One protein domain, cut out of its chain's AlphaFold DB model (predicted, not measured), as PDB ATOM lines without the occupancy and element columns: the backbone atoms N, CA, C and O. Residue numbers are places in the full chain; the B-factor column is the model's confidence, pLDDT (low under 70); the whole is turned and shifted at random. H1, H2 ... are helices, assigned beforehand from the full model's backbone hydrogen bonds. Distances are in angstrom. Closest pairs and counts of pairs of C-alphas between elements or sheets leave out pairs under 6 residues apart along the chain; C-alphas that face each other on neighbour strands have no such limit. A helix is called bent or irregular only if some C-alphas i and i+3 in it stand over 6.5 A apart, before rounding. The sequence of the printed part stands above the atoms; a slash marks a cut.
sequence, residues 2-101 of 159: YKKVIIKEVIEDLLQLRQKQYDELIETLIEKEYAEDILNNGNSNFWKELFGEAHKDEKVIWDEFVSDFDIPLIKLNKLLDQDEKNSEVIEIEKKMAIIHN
ATOM      1  N   TYR A   2       2.506  11.891  10.989       79.69
ATOM      2  CA  TYR A   2       1.048  12.108  11.128       79.69
ATOM      3  C   TYR A   2       0.598  12.823  12.419       79.69
ATOM      4  O   TYR A   2      -0.252  13.700  12.380       79.69
ATOM      5  N   LYS A   3       1.216  12.506  13.567       85.19
ATOM      6  CA  LYS A   3       0.865  13.126  14.861       85.19
ATOM      7  C   LYS A   3       1.062  14.647  14.888       85.19
ATOM      8  O   LYS A   3       0.278  15.339  15.516       85.19
ATOM      9  N   LYS A   4       2.097  15.161  14.217       89.25
ATOM     10  CA  LYS A   4       2.402  16.599  14.197       89.25
ATOM     11  C   LYS A   4       1.460  17.377  13.285       89.25
ATOM     12  O   LYS A   4       1.102  18.496  13.615       89.25
ATOM     13  N   VAL A   5       1.045  16.762  12.177       91.62
ATOM     14  CA  VAL A   5       0.030  17.322  11.272       91.62
ATOM     15  C   VAL A   5      -1.285  17.503  12.025       91.62
ATOM     16  O   VAL A   5      -1.795  18.612  12.070       91.62
ATOM     17  N   ILE A   6      -1.733  16.464  12.739       92.56
ATOM     18  CA  ILE A   6      -2.939  16.533  13.577       92.56
ATOM     19  C   ILE A   6      -2.815  17.631  14.645       92.56
ATOM     20  O   ILE A   6      -3.756  18.381  14.860       92.56
ATOM     21  N   ILE A   7      -1.661  17.763  15.314       91.06
ATOM     22  CA  ILE A   7      -1.462  18.826  16.318       91.06
ATOM     23  C   ILE A   7      -1.609  20.219  15.691       91.06
ATOM     24  O   ILE A   7      -2.220  21.085  16.308       91.06
ATOM     25  N   LYS A   8      -1.069  20.441  14.487       91.31
ATOM     26  CA  LYS A   8      -1.188  21.728  13.788       91.31
ATOM     27  C   LYS A   8      -2.636  22.028  13.395       91.31
ATOM     28  O   LYS A   8      -3.089  23.129  13.664       91.31
ATOM     29  N   GLU A   9      -3.360  21.046  12.856       93.50
ATOM     30  CA  GLU A   9      -4.791  21.183  12.530       93.50
ATOM     31  C   GLU A   9      -5.615  21.536  13.776       93.50
ATOM     32  O   GLU A   9      -6.372  22.497  13.767       93.50
ATOM     33  N   VAL A  10      -5.384  20.837  14.893       94.12
ATOM     34  CA  VAL A  10      -6.077  21.124  16.158       94.12
ATOM     35  C   VAL A  10      -5.737  22.519  16.698       94.12
ATOM     36  O   VAL A  10      -6.604  23.176  17.268       94.12
ATOM     37  N   ILE A  11      -4.493  22.988  16.542       93.38
ATOM     38  CA  ILE A  11      -4.117  24.361  16.916       93.38
ATOM     39  C   ILE A  11      -4.892  25.377  16.069       93.38
ATOM     40  O   ILE A  11      -5.403  26.345  16.625       93.38
ATOM     41  N   GLU A  12      -4.999  25.153  14.759       93.88
ATOM     42  CA  GLU A  12      -5.742  26.021  13.838       93.88
ATOM     43  C   GLU A  12      -7.227  26.110  14.233       93.88
ATOM     44  O   GLU A  12      -7.767  27.206  14.393       93.88
ATOM     45  N   ASP A  13      -7.863  24.961  14.481       93.62
ATOM     46  CA  ASP A  13      -9.269  24.879  14.890       93.62
ATOM     47  C   ASP A  13      -9.509  25.601  16.226       93.62
ATOM     48  O   ASP A  13     -10.482  26.343  16.389       93.62
ATOM     49  N   LEU A  14      -8.602  25.423  17.191       91.38
ATOM     50  CA  LEU A  14      -8.684  26.092  18.489       91.38
ATOM     51  C   LEU A  14      -8.489  27.607  18.381       91.38
ATOM     52  O   LEU A  14      -9.157  28.341  19.106       91.38
ATOM     53  N   LEU A  15      -7.617  28.090  17.490       90.81
ATOM     54  CA  LEU A  15      -7.448  29.526  17.242       90.81
ATOM     55  C   LEU A  15      -8.718  30.142  16.647       90.81
ATOM     56  O   LEU A  15      -9.149  31.207  17.092       90.81
ATOM     57  N   GLN A  16      -9.367  29.455  15.705       91.88
ATOM     58  CA  GLN A  16     -10.631  29.921  15.127       91.88
ATOM     59  C   GLN A  16     -11.753  29.973  16.171       91.88
ATOM     60  O   GLN A  16     -12.473  30.969  16.260       91.88
ATOM     61  N   LEU A  17     -11.882  28.929  16.995       91.00
ATOM     62  CA  LEU A  17     -12.864  28.898  18.083       91.00
ATOM     63  C   LEU A  17     -12.602  29.995  19.117       91.00
ATOM     64  O   LEU A  17     -13.539  30.676  19.533       91.00
ATOM     65  N   ARG A  18     -11.333  30.195  19.486       88.06
ATOM     66  CA  ARG A  18     -10.900  31.262  20.390       88.06
ATOM     67  C   ARG A  18     -11.303  32.632  19.857       88.06
ATOM     68  O   ARG A  18     -11.869  33.419  20.605       88.06
ATOM     69  N   GLN A  19     -11.010  32.922  18.588       85.62
ATOM     70  CA  GLN A  19     -11.345  34.209  17.978       85.62
ATOM     71  C   GLN A  19     -12.856  34.439  17.988       85.62
ATOM     72  O   GLN A  19     -13.312  35.485  18.435       85.62
ATOM     73  N   LYS A  20     -13.635  33.426  17.597       88.56
ATOM     74  CA  LYS A  20     -15.096  33.512  17.604       88.56
ATOM     75  C   LYS A  20     -15.653  33.825  18.997       88.56
ATOM     76  O   LYS A  20     -16.479  34.719  19.133       88.56
ATOM     77  N   GLN A  21     -15.195  33.115  20.030       83.31
ATOM     78  CA  GLN A  21     -15.654  33.376  21.398       83.31
ATOM     79  C   GLN A  21     -15.171  34.722  21.939       83.31
ATOM     80  O   GLN A  21     -15.873  35.349  22.729       83.31
ATOM     81  N   TYR A  22     -13.990  35.181  21.518       78.62
ATOM     82  CA  TYR A  22     -13.511  36.517  21.851       78.62
ATOM     83  C   TYR A  22     -14.433  37.591  21.266       78.62
ATOM     84  O   TYR A  22     -14.807  38.521  21.972       78.62
ATOM     85  N   ASP A  23     -14.842  37.441  20.008       76.50
ATOM     86  CA  ASP A  23     -15.744  38.382  19.345       76.50
ATOM     87  C   ASP A  23     -17.131  38.396  20.017       76.50
ATOM     88  O   ASP A  23     -17.631  39.466  20.358       76.50
ATOM     89  N   GLU A  24     -17.695  37.221  20.325       80.75
ATOM     90  CA  GLU A  24     -18.959  37.091  21.077       80.75
ATOM     91  C   GLU A  24     -18.874  37.739  22.476       80.75
ATOM     92  O   GLU A  24     -19.815  38.394  22.943       80.75
ATOM     93  N   LEU A  25     -17.729  37.590  23.153       74.06
ATOM     94  CA  LEU A  25     -17.483  38.211  24.451       74.06
ATOM     95  C   LEU A  25     -17.433  39.738  24.340       74.06
ATOM     96  O   LEU A  25     -18.033  40.429  25.162       74.06
ATOM     97  N   ILE A  26     -16.732  40.266  23.335       71.00
ATOM     98  CA  ILE A  26     -16.624  41.707  23.099       71.00
ATOM     99  C   ILE A  26     -17.991  42.308  22.767       71.00
ATOM    100  O   ILE A  26     -18.339  43.336  23.343       71.00
ATOM    101  N   GLU A  27     -18.793  41.660  21.919       73.69
ATOM    102  CA  GLU A  27     -20.170  42.089  21.641       73.69
ATOM    103  C   GLU A  27     -20.999  42.156  22.929       73.69
ATOM    104  O   GLU A  27     -21.612  43.183  23.220       73.69
ATOM    105  N   THR A  28     -20.924  41.117  23.765       73.00
ATOM    106  CA  THR A  28     -21.631  41.078  25.055       73.00
ATOM    107  C   THR A  28     -21.175  42.196  26.002       73.00
ATOM    108  O   THR A  28     -21.986  42.766  26.733       73.00
ATOM    109  N   LEU A  29     -19.876  42.516  26.031       65.31
ATOM    110  CA  LEU A  29     -19.333  43.587  26.872       65.31
ATOM    111  C   LEU A  29     -19.761  44.974  26.378       65.31
ATOM    112  O   LEU A  29     -20.138  45.812  27.193       65.31
ATOM    113  N   ILE A  30     -19.769  45.190  25.062       68.31
ATOM    114  CA  ILE A  30     -20.249  46.429  24.443       68.31
ATOM    115  C   ILE A  30     -21.738  46.629  24.746       68.31
ATOM    116  O   ILE A  30     -22.141  47.705  25.183       68.31
ATOM    117  N   GLU A  31     -22.565  45.593  24.575       71.31
ATOM    118  CA  GLU A  31     -23.993  45.651  24.911       71.31
ATOM    119  C   GLU A  31     -24.231  45.988  26.388       71.31
ATOM    120  O   GLU A  31     -25.133  46.769  26.704       71.31
ATOM    121  N   LYS A  32     -23.401  45.451  27.293       66.12
ATOM    122  CA  LYS A  32     -23.443  45.782  28.723       66.12
ATOM    123  C   LYS A  32     -23.084  47.240  28.992       66.12
ATOM    124  O   LYS A  32     -23.822  47.894  29.720       66.12
ATOM    125  N   GLU A  33     -22.009  47.756  28.400       64.50
ATOM    126  CA  GLU A  33     -21.601  49.159  28.561       64.50
ATOM    127  C   GLU A  33     -22.708  50.112  28.078       64.50
ATOM    128  O   GLU A  33     -23.119  51.019  28.806       64.50
ATOM    129  N   TYR A  34     -23.303  49.835  26.911       62.06
ATOM    130  CA  TYR A  34     -24.458  50.588  26.413       62.06
ATOM    131  C   TYR A  34     -25.680  50.492  27.344       62.06
ATOM    132  O   TYR A  34     -26.378  51.488  27.551       62.06
ATOM    133  N   ALA A  35     -25.963  49.317  27.911       61.34
ATOM    134  CA  ALA A  35     -27.069  49.132  28.850       61.34
ATOM    135  C   ALA A  35     -26.840  49.875  30.179       61.34
ATOM    136  O   ALA A  35     -27.786  50.456  30.722       61.34
ATOM    137  N   GLU A  36     -25.607  49.902  30.687       62.00
ATOM    138  CA  GLU A  36     -25.221  50.660  31.882       62.00
ATOM    139  C   GLU A  36     -25.353  52.171  31.659       62.00
ATOM    140  O   GLU A  36     -25.907  52.867  32.514       62.00
ATOM    141  N   ASP A  37     -24.962  52.684  30.492       60.94
ATOM    142  CA  ASP A  37     -25.161  54.090  30.122       60.94
ATOM    143  C   ASP A  37     -26.649  54.469  30.032       60.94
ATOM    144  O   ASP A  37     -27.050  55.556  30.466       60.94
ATOM    145  N   ILE A  38     -27.500  53.568  29.527       58.22
ATOM    146  CA  ILE A  38     -28.960  53.749  29.498       58.22
ATOM    147  C   ILE A  38     -29.555  53.693  30.913       58.22
ATOM    148  O   ILE A  38     -30.459  54.468  31.219       58.22
ATOM    149  N   LEU A  39     -29.060  52.814  31.787       56.12
ATOM    150  CA  LEU A  39     -29.482  52.689  33.189       56.12
ATOM    151  C   LEU A  39     -29.071  53.894  34.046       56.12
ATOM    152  O   LEU A  39     -29.835  54.329  34.908       56.12
ATOM    153  N   ASN A  40     -27.878  54.437  33.807       58.56
ATOM    154  CA  ASN A  40     -27.353  55.600  34.519       58.56
ATOM    155  C   ASN A  40     -28.030  56.907  34.070       58.56
ATOM    156  O   ASN A  40     -28.154  57.835  34.869       58.56
ATOM    157  N   ASN A  41     -28.533  56.963  32.828       58.16
ATOM    158  CA  ASN A  41     -29.242  58.122  32.269       58.16
ATOM    159  C   ASN A  41     -30.777  57.968  32.208       58.16
ATOM    160  O   ASN A  41     -31.483  58.931  31.905       58.16
ATOM    161  N   GLY A  42     -31.317  56.783  32.499       54.75
ATOM    162  CA  GLY A  42     -32.733  56.451  32.363       54.75
ATOM    163  C   GLY A  42     -33.240  55.609  33.531       54.75
ATOM    164  O   GLY A  42     -32.764  54.509  33.792       54.75
ATOM    165  N   ASN A  43     -34.266  56.112  34.222       52.62
ATOM    166  CA  ASN A  43     -34.912  55.459  35.362       52.62
ATOM    167  C   ASN A  43     -35.736  54.229  34.915       52.62
ATOM    168  O   ASN A  43     -36.963  54.286  34.847       52.62
ATOM    169  N   SER A  44     -35.071  53.132  34.549       54.06
ATOM    170  CA  SER A  44     -35.704  51.913  34.038       54.06
ATOM    171  C   SER A  44     -35.398  50.718  34.940       54.06
ATOM    172  O   SER A  44     -34.339  50.097  34.856       54.06
ATOM    173  N   ASN A  45     -36.361  50.365  35.795       56.91
ATOM    174  CA  ASN A  45     -36.332  49.131  36.592       56.91
ATOM    175  C   ASN A  45     -36.321  47.859  35.718       56.91
ATOM    176  O   ASN A  45     -35.876  46.818  36.184       56.91
ATOM    177  N   PHE A  46     -36.741  47.953  34.449       52.88
ATOM    178  CA  PHE A  46     -36.776  46.840  33.493       52.88
ATOM    179  C   PHE A  46     -35.377  46.283  33.184       52.88
ATOM    180  O   PHE A  46     -35.179  45.074  33.156       52.88
ATOM    181  N   TRP A  47     -34.379  47.157  33.024       47.28
ATOM    182  CA  TRP A  47     -33.010  46.731  32.711       47.28
ATOM    183  C   TRP A  47     -32.267  46.166  33.931       47.28
ATOM    184  O   TRP A  47     -31.439  45.271  33.783       47.28
ATOM    185  N   LYS A  48     -32.607  46.617  35.148       52.53
ATOM    186  CA  LYS A  48     -32.076  46.042  36.399       52.53
ATOM    187  C   LYS A  48     -32.550  44.607  36.629       52.53
ATOM    188  O   LYS A  48     -31.791  43.807  37.157       52.53
ATOM    189  N   GLU A  49     -33.781  44.289  36.239       51.69
ATOM    190  CA  GLU A  49     -34.355  42.946  36.376       51.69
ATOM    191  C   GLU A  49     -33.828  41.983  35.295       51.69
ATOM    192  O   GLU A  49     -33.608  40.811  35.576       51.69
ATOM    193  N   LEU A  50     -33.534  42.487  34.086       47.25
ATOM    194  CA  LEU A  50     -32.995  41.685  32.979       47.25
ATOM    195  C   LEU A  50     -31.496  41.350  33.127       47.25
ATOM    196  O   LEU A  50     -31.063  40.283  32.700       47.25
ATOM    197  N   PHE A  51     -30.704  42.253  33.720       48.84
ATOM    198  CA  PHE A  51     -29.240  42.120  33.815       48.84
ATOM    199  C   PHE A  51     -28.695  41.951  35.244       48.84
ATOM    200  O   PHE A  51     -27.525  41.607  35.408       48.84
ATOM    201  N   GLY A  52     -29.523  42.130  36.281       46.47
ATOM    202  CA  GLY A  52     -29.095  42.126  37.687       46.47
ATOM    203  C   GLY A  52     -28.556  40.792  38.218       46.47
ATOM    204  O   GLY A  52     -27.875  40.783  39.239       46.47
ATOM    205  N   GLU A  53     -28.801  39.676  37.523       48.44
ATOM    206  CA  GLU A  53     -28.302  38.347  37.909       48.44
ATOM    207  C   GLU A  53     -27.036  37.907  37.142       48.44
ATOM    208  O   GLU A  53     -26.409  36.915  37.509       48.44
ATOM    209  N   ALA A  54     -26.603  38.647  36.111       48.00
ATOM    210  CA  ALA A  54     -25.550  38.219  35.177       48.00
ATOM    211  C   ALA A  54     -24.186  38.911  35.381       48.00
ATOM    212  O   ALA A  54     -23.368  38.998  34.455       48.00
ATOM    213  N   HIS A  55     -23.906  39.395  36.591       52.34
ATOM    214  CA  HIS A  55     -22.597  39.942  36.940       52.34
ATOM    215  C   HIS A  55     -21.644  38.814  37.362       52.34
ATOM    216  O   HIS A  55     -21.246  38.715  38.520       52.34
ATOM    217  N   LYS A  56     -21.249  37.946  36.419       55.62
ATOM    218  CA  LYS A  56     -19.923  37.331  36.564       55.62
ATOM    219  C   LYS A  56     -18.918  38.475  36.461       55.62
ATOM    220  O   LYS A  56     -18.961  39.228  35.488       55.62
ATOM    221  N   ASP A  57     -18.059  38.610  37.469       63.53
ATOM    222  CA  ASP A  57     -16.963  39.576  37.449       63.53
ATOM    223  C   ASP A  57     -16.202  39.431  36.124       63.53
ATOM    224  O   ASP A  57     -15.833  38.319  35.747       63.53
ATOM    225  N   GLU A  58     -15.950  40.538  35.423       60.88
ATOM    226  CA  GLU A  58     -15.239  40.555  34.133       60.88
ATOM    227  C   GLU A  58     -13.936  39.741  34.196       60.88
ATOM    228  O   GLU A  58     -13.607  38.960  33.307       60.88
ATOM    229  N   LYS A  59     -13.248  39.833  35.337       62.81
ATOM    230  CA  LYS A  59     -12.067  39.037  35.660       62.81
ATOM    231  C   LYS A  59     -12.307  37.523  35.592       62.81
ATOM    232  O   LYS A  59     -11.459  36.812  35.072       62.81
ATOM    233  N   VAL A  60     -13.427  37.028  36.119       65.25
ATOM    234  CA  VAL A  60     -13.775  35.595  36.096       65.25
ATOM    235  C   VAL A  60     -14.006  35.126  34.663       65.25
ATOM    236  O   VAL A  60     -13.578  34.034  34.310       65.25
ATOM    237  N   ILE A  61     -14.626  35.964  33.830       67.25
ATOM    238  CA  ILE A  61     -14.866  35.653  32.417       67.25
ATOM    239  C   ILE A  61     -13.537  35.567  31.652       67.25
ATOM    240  O   ILE A  61     -13.309  34.610  30.914       67.25
ATOM    241  N   TRP A  62     -12.626  36.516  31.882       68.56
ATOM    242  CA  TRP A  62     -11.282  36.472  31.302       68.56
ATOM    243  C   TRP A  62     -10.451  35.283  31.808       68.56
ATOM    244  O   TRP A  62      -9.754  34.652  31.016       68.56
ATOM    245  N   ASP A  63     -10.539  34.944  33.097       69.00
ATOM    246  CA  ASP A  63      -9.837  33.794  33.681       69.00
ATOM    247  C   ASP A  63     -10.344  32.460  33.082       69.00
ATOM    248  O   ASP A  63      -9.534  31.583  32.763       69.00
ATOM    249  N   GLU A  64     -11.662  32.312  32.883       74.12
ATOM    250  CA  GLU A  64     -12.273  31.167  32.182       74.12
ATOM    251  C   GLU A  64     -11.782  31.092  30.723       74.12
ATOM    252  O   GLU A  64     -11.277  30.055  30.293       74.12
ATOM    253  N   PHE A  65     -11.808  32.212  29.992       75.75
ATOM    254  CA  PHE A  65     -11.354  32.284  28.598       75.75
ATOM    255  C   PHE A  65      -9.880  31.868  28.424       75.75
ATOM    256  O   PHE A  65      -9.530  31.082  27.539       75.75
ATOM    257  N   VAL A  66      -8.998  32.346  29.305       75.25
ATOM    258  CA  VAL A  66      -7.573  31.977  29.304       75.25
ATOM    259  C   VAL A  66      -7.376  30.482  29.589       75.25
ATOM    260  O   VAL A  66      -6.524  29.831  28.973       75.25
ATOM    261  N   SER A  67      -8.155  29.927  30.521       78.38
ATOM    262  CA  SER A  67      -8.112  28.504  30.868       78.38
ATOM    263  C   SER A  67      -8.531  27.612  29.699       78.38
ATOM    264  O   SER A  67      -7.872  26.600  29.438       78.38
ATOM    265  N   ASP A  68      -9.592  27.995  28.993       83.12
ATOM    266  CA  ASP A  68     -10.233  27.151  27.986       83.12
ATOM    267  C   ASP A  68      -9.515  27.173  26.631       83.12
ATOM    268  O   ASP A  68      -9.529  26.168  25.920       83.12
ATOM    269  N   PHE A  69      -8.820  28.267  26.296       86.44
ATOM    270  CA  PHE A  69      -8.155  28.411  24.994       86.44
ATOM    271  C   PHE A  69      -6.646  28.558  25.098       86.44
ATOM    272  O   PHE A  69      -5.898  27.739  24.553       86.44
ATOM    273  N   ASP A  70      -6.178  29.591  25.798       84.88
ATOM    274  CA  ASP A  70      -4.774  29.979  25.720       84.88
ATOM    275  C   ASP A  70      -3.852  28.903  26.325       84.88
ATOM    276  O   ASP A  70      -2.817  28.558  25.746       84.88
ATOM    277  N   ILE A  71      -4.248  28.289  27.448       86.19
ATOM    278  CA  ILE A  71      -3.472  27.209  28.078       86.19
ATOM    279  C   ILE A  71      -3.373  25.962  27.172       86.19
ATOM    280  O   ILE A  71      -2.252  25.469  26.974       86.19
ATOM    281  N   PRO A  72      -4.478  25.405  26.633       91.31
ATOM    282  CA  PRO A  72      -4.419  24.306  25.669       91.31
ATOM    283  C   PRO A  72      -3.569  24.612  24.435       91.31
ATOM    284  O   PRO A  72      -2.721  23.789  24.079       91.31
ATOM    285  N   LEU A  73      -3.725  25.799  23.836       92.69
ATOM    286  CA  LEU A  73      -2.949  26.228  22.667       92.69
ATOM    287  C   LEU A  73      -1.445  26.182  22.951       92.69
ATOM    288  O   LEU A  73      -0.684  25.552  22.213       92.69
ATOM    289  N   ILE A  74      -1.012  26.770  24.069       90.50
ATOM    290  CA  ILE A  74       0.399  26.784  24.472       90.50
ATOM    291  C   ILE A  74       0.926  25.365  24.701       90.50
ATOM    292  O   ILE A  74       2.041  25.038  24.283       90.50
ATOM    293  N   LYS A  75       0.145  24.503  25.363       90.81
ATOM    294  CA  LYS A  75       0.537  23.108  25.614       90.81
ATOM    295  C   LYS A  75       0.729  22.336  24.312       90.81
ATOM    296  O   LYS A  75       1.731  21.637  24.186       90.81
ATOM    297  N   LEU A  76      -0.187  22.478  23.356       92.31
ATOM    298  CA  LEU A  76      -0.097  21.819  22.051       92.31
ATOM    299  C   LEU A  76       1.096  22.334  21.243       92.31
ATOM    300  O   LEU A  76       1.870  21.539  20.715       92.31
ATOM    301  N   ASN A  77       1.310  23.650  21.222       94.06
ATOM    302  CA  ASN A  77       2.417  24.259  20.488       94.06
ATOM    303  C   ASN A  77       3.792  23.856  21.055       94.06
ATOM    304  O   ASN A  77       4.773  23.761  20.322       94.06
ATOM    305  N   LYS A  78       3.885  23.536  22.354       93.31
ATOM    306  CA  LYS A  78       5.107  22.987  22.979       93.31
ATOM    307  C   LYS A  78       5.467  21.574  22.518       93.31
ATOM    308  O   LYS A  78       6.609  21.168  22.719       93.31
ATOM    309  N   LEU A  79       4.530  20.835  21.920       93.81
ATOM    310  CA  LEU A  79       4.767  19.491  21.380       93.81
ATOM    311  C   LEU A  79       5.341  19.508  19.953       93.81
ATOM    312  O   LEU A  79       5.690  18.448  19.429       93.81
ATOM    313  N   LEU A  80       5.408  20.682  19.322       91.94
ATOM    314  CA  LEU A  80       5.982  20.877  17.994       91.94
ATOM    315  C   LEU A  80       7.471  21.228  18.080       91.94
ATOM    316  O   LEU A  80       7.940  21.792  19.077       91.94
ATOM    317  N   ASP A  81       8.206  20.921  17.010       93.00
ATOM    318  CA  ASP A  81       9.597  21.357  16.882       93.00
ATOM    319  C   ASP A  81       9.648  22.881  16.733       93.00
ATOM    320  O   ASP A  81       8.673  23.525  16.348       93.00
ATOM    321  N   GLN A  82      10.787  23.481  17.070       89.62
ATOM    322  CA  GLN A  82      10.912  24.935  17.183       89.62
ATOM    323  C   GLN A  82      10.592  25.685  15.877       89.62
ATOM    324  O   GLN A  82      10.041  26.780  15.937       89.62
ATOM    325  N   ASP A  83      10.929  25.103  14.731       92.44
ATOM    326  CA  ASP A  83      10.657  25.603  13.379       92.44
ATOM    327  C   ASP A  83       9.214  25.348  12.913       92.44
ATOM    328  O   ASP A  83       8.758  25.941  11.939       92.44
ATOM    329  N   GLU A  84       8.481  24.491  13.622       91.00
ATOM    330  CA  GLU A  84       7.100  24.118  13.321       91.00
ATOM    331  C   GLU A  84       6.069  24.808  14.216       91.00
ATOM    332  O   GLU A  84       4.866  24.654  13.986       91.00
ATOM    333  N   LYS A  85       6.523  25.523  15.250       92.25
ATOM    334  CA  LYS A  85       5.649  26.224  16.189       92.25
ATOM    335  C   LYS A  85       4.855  27.317  15.492       92.25
ATOM    336  O   LYS A  85       5.394  28.117  14.730       92.25
ATOM    337  N   ASN A  86       3.579  27.398  15.841       94.88
ATOM    338  CA  ASN A  86       2.703  28.460  15.385       94.88
ATOM    339  C   ASN A  86       3.113  29.793  16.046       94.88
ATOM    340  O   ASN A  86       3.246  29.879  17.273       94.88
ATOM    341  N   SER A  87       3.343  30.821  15.222       91.69
ATOM    342  CA  SER A  87       3.800  32.148  15.648       91.69
ATOM    343  C   SER A  87       2.765  32.900  16.475       91.69
ATOM    344  O   SER A  87       3.132  33.567  17.438       91.69
ATOM    345  N   GLU A  88       1.483  32.760  16.148       90.69
ATOM    346  CA  GLU A  88       0.390  33.392  16.886       90.69
ATOM    347  C   GLU A  88       0.295  32.819  18.301       90.69
ATOM    348  O   GLU A  88       0.236  33.560  19.280       90.69
ATOM    349  N   VAL A  89       0.425  31.496  18.444       91.06
ATOM    350  CA  VAL A  89       0.465  30.862  19.769       91.06
ATOM    351  C   VAL A  89       1.709  31.277  20.564       91.06
ATOM    352  O   VAL A  89       1.637  31.424  21.783       91.06
ATOM    353  N   ILE A  90       2.850  31.518  19.905       90.94
ATOM    354  CA  ILE A  90       4.034  32.099  20.566       90.94
ATOM    355  C   ILE A  90       3.727  33.514  21.083       90.94
ATOM    356  O   ILE A  90       4.175  33.885  22.171       90.94
ATOM    357  N   GLU A  91       2.986  34.326  20.331       87.25
ATOM    358  CA  GLU A  91       2.575  35.657  20.785       87.25
ATOM    359  C   GLU A  91       1.576  35.598  21.941       87.25
ATOM    360  O   GLU A  91       1.731  36.356  22.902       87.25
ATOM    361  N   ILE A  92       0.607  34.679  21.892       85.19
ATOM    362  CA  ILE A  92      -0.315  34.399  23.001       85.19
ATOM    363  C   ILE A  92       0.480  33.997  24.246       85.19
ATOM    364  O   ILE A  92       0.275  34.583  25.304       85.19
ATOM    365  N   GLU A  93       1.457  33.090  24.126       87.12
ATOM    366  CA  GLU A  93       2.323  32.692  25.245       87.12
ATOM    367  C   GLU A  93       3.079  33.884  25.842       87.12
ATOM    368  O   GLU A  93       3.142  34.029  27.063       87.12
ATOM    369  N   LYS A  94       3.617  34.775  25.002       80.69
ATOM    370  CA  LYS A  94       4.297  35.994  25.467       80.69
ATOM    371  C   LYS A  94       3.340  36.933  26.199       80.69
ATOM    372  O   LYS A  94       3.683  37.422  27.274       80.69
ATOM    373  N   LYS A  95       2.149  37.184  25.646       74.56
ATOM    374  CA  LYS A  95       1.124  38.043  26.266       74.56
ATOM    375  C   LYS A  95       0.629  37.443  27.583       74.56
ATOM    376  O   LYS A  95       0.587  38.142  28.590       74.56
ATOM    377  N   MET A  96       0.367  36.139  27.614       72.38
ATOM    378  CA  MET A  96       0.041  35.412  28.836       72.38
ATOM    379  C   MET A  96       1.159  35.496  29.862       72.38
ATOM    380  O   MET A  96       0.871  35.734  31.023       72.38
ATOM    381  N   ALA A  97       2.426  35.338  29.481       65.19
ATOM    382  CA  ALA A  97       3.539  35.470  30.420       65.19
ATOM    383  C   ALA A  97       3.620  36.885  31.024       65.19
ATOM    384  O   ALA A  97       3.971  37.041  32.193       65.19
ATOM    385  N   ILE A  98       3.248  37.917  30.259       58.31
ATOM    386  CA  ILE A  98       3.137  39.295  30.755       58.31
ATOM    387  C   ILE A  98       1.981  39.432  31.766       58.31
ATOM    388  O   ILE A  98       2.151  40.117  32.775       58.31
ATOM    389  N   ILE A  99       0.844  38.766  31.532       53.59
ATOM    390  CA  ILE A  99      -0.375  38.839  32.363       53.59
ATOM    391  C   ILE A  99      -0.298  37.928  33.612       53.59
ATOM    392  O   ILE A  99      -0.649  38.348  34.713       53.59
ATOM    393  N   HIS A 100       0.200  36.695  33.472       45.97
ATOM    394  CA  HIS A 100       0.314  35.671  34.524       45.97
ATOM    395  C   HIS A 100       1.534  35.813  35.425       45.97
ATOM    396  O   HIS A 100       1.579  35.179  36.486       45.97
ATOM    397  N   ASN A 101       2.511  36.646  35.065       51.06
ATOM    398  CA  ASN A 101       3.440  37.162  36.056       51.06
ATOM    399  C   ASN A 101       2.613  37.966  37.058       51.06
ATOM    400  O   ASN A 101       2.380  39.149  36.832       51.06
TER     401      ASN A 101
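This is residues 2 to 101 of the 159 residues of an uncharacterized protein of Sulfurimonas sp (UniProt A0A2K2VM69). One very long helix, H1, makes the long axis of the model, and the chain then folds back along it: a short helix, H2, sits near the far end of H1, and after a stretch that stands free, H3 runs back beside the earlier part of H1. H4 packs on the last part of H3, residues 70 to 77, and slants away from it at a steep tilt of 44 degrees, the two making a helical hairpin. The printed part has 100 residues with four named helices, H1, H2, H3 and H4 in that order along the chain, and no named strand; the class is all helix. The whole is loose, with a radius of gyration of the C-alphas of 18.4 A, and its spans are 60 by 28 by 18 A.

Begin with H1, residues 2 to 41, and go along it toward its last residue. There, H2, residues 45 to 51, only just touches it, with 3 pairs of C-alphas within 8 A; the closest are those of Leu 39 and Trp 47, 6.9 A apart. H1 touches H2 with residues 35 to 39 alone. The two form a helical hairpin, at a shallow tilt of 12 degrees, opposite ways. Next look at H3, residues 58 to 77, which is apart from H2. H3 touches H1, and the closest C-alphas are those of Arg 18 and Phe 69, 6.1 A apart. H1 touches H3 with residues 7 to 18 alone, and H3 touches H1 with residues 69 to 77 alone. Their lines stand at a shallow tilt of 13 degrees, opposite ways, with the line of H3 a rough one. H4, residues 87 to 100, touches H3, which meets it with residues 70 to 77 alone; the closest C-alphas are those of Ile 74 and Val 89, 6.2 A apart. H3 and H4 form a second helical hairpin, at a steep tilt of 44 degrees, opposite ways. H4 is apart from H2, and only just apart from H1, at 8.4 A between the closest C-alphas. In the backbone, every O i to N i+4 pair is within hydrogen-bond range in H1, H2 and H4; in H3 it is 14 of 16.

Find C-alpha 2, of Tyr 2, at (1.048, 12.108, 11.128); from there H1 runs 59.0 A to C-alpha 41 at (-29.242, 58.122, 32.269). Three residues on, H2 goes from Asn 45 to Phe 51, 10.4 A from first to last C-alpha. H3 starts at C-alpha 58, at (-15.239, 40.555, 34.133), and reaches Asn 77 over 27.6 A. Look near residue 65 for a kink of 29 degrees in H3; a little further on, H3 is only just irregular, with C-alphas 68 and 71 being 6.8 A apart. H4 begins at Ser 87 and ends 19.5 A away at C-alpha 100, at (0.314, 35.671, 34.524).

The outline is a rod, and the two C-alphas farthest apart are those of Tyr 2 and Asn 43, at 61.3 A. Residues 40 to 46 and residues 52 to 57 stand free; the body without them spans 54 by 28 by 16 A. The printed part has no cut. The link from H1 to H2 is tight, and those from H2 to H3, with 6 residues, and from H3 to H4, with 9 residues, are short. Read the B-factor column for the model's confidence: the mean pLDDT of the printed part is 75.2, and 39 residues are under 70, namely residues 29 to 30, 32 to 63 and 97 to 101. H2 has a mean pLDDT of 51.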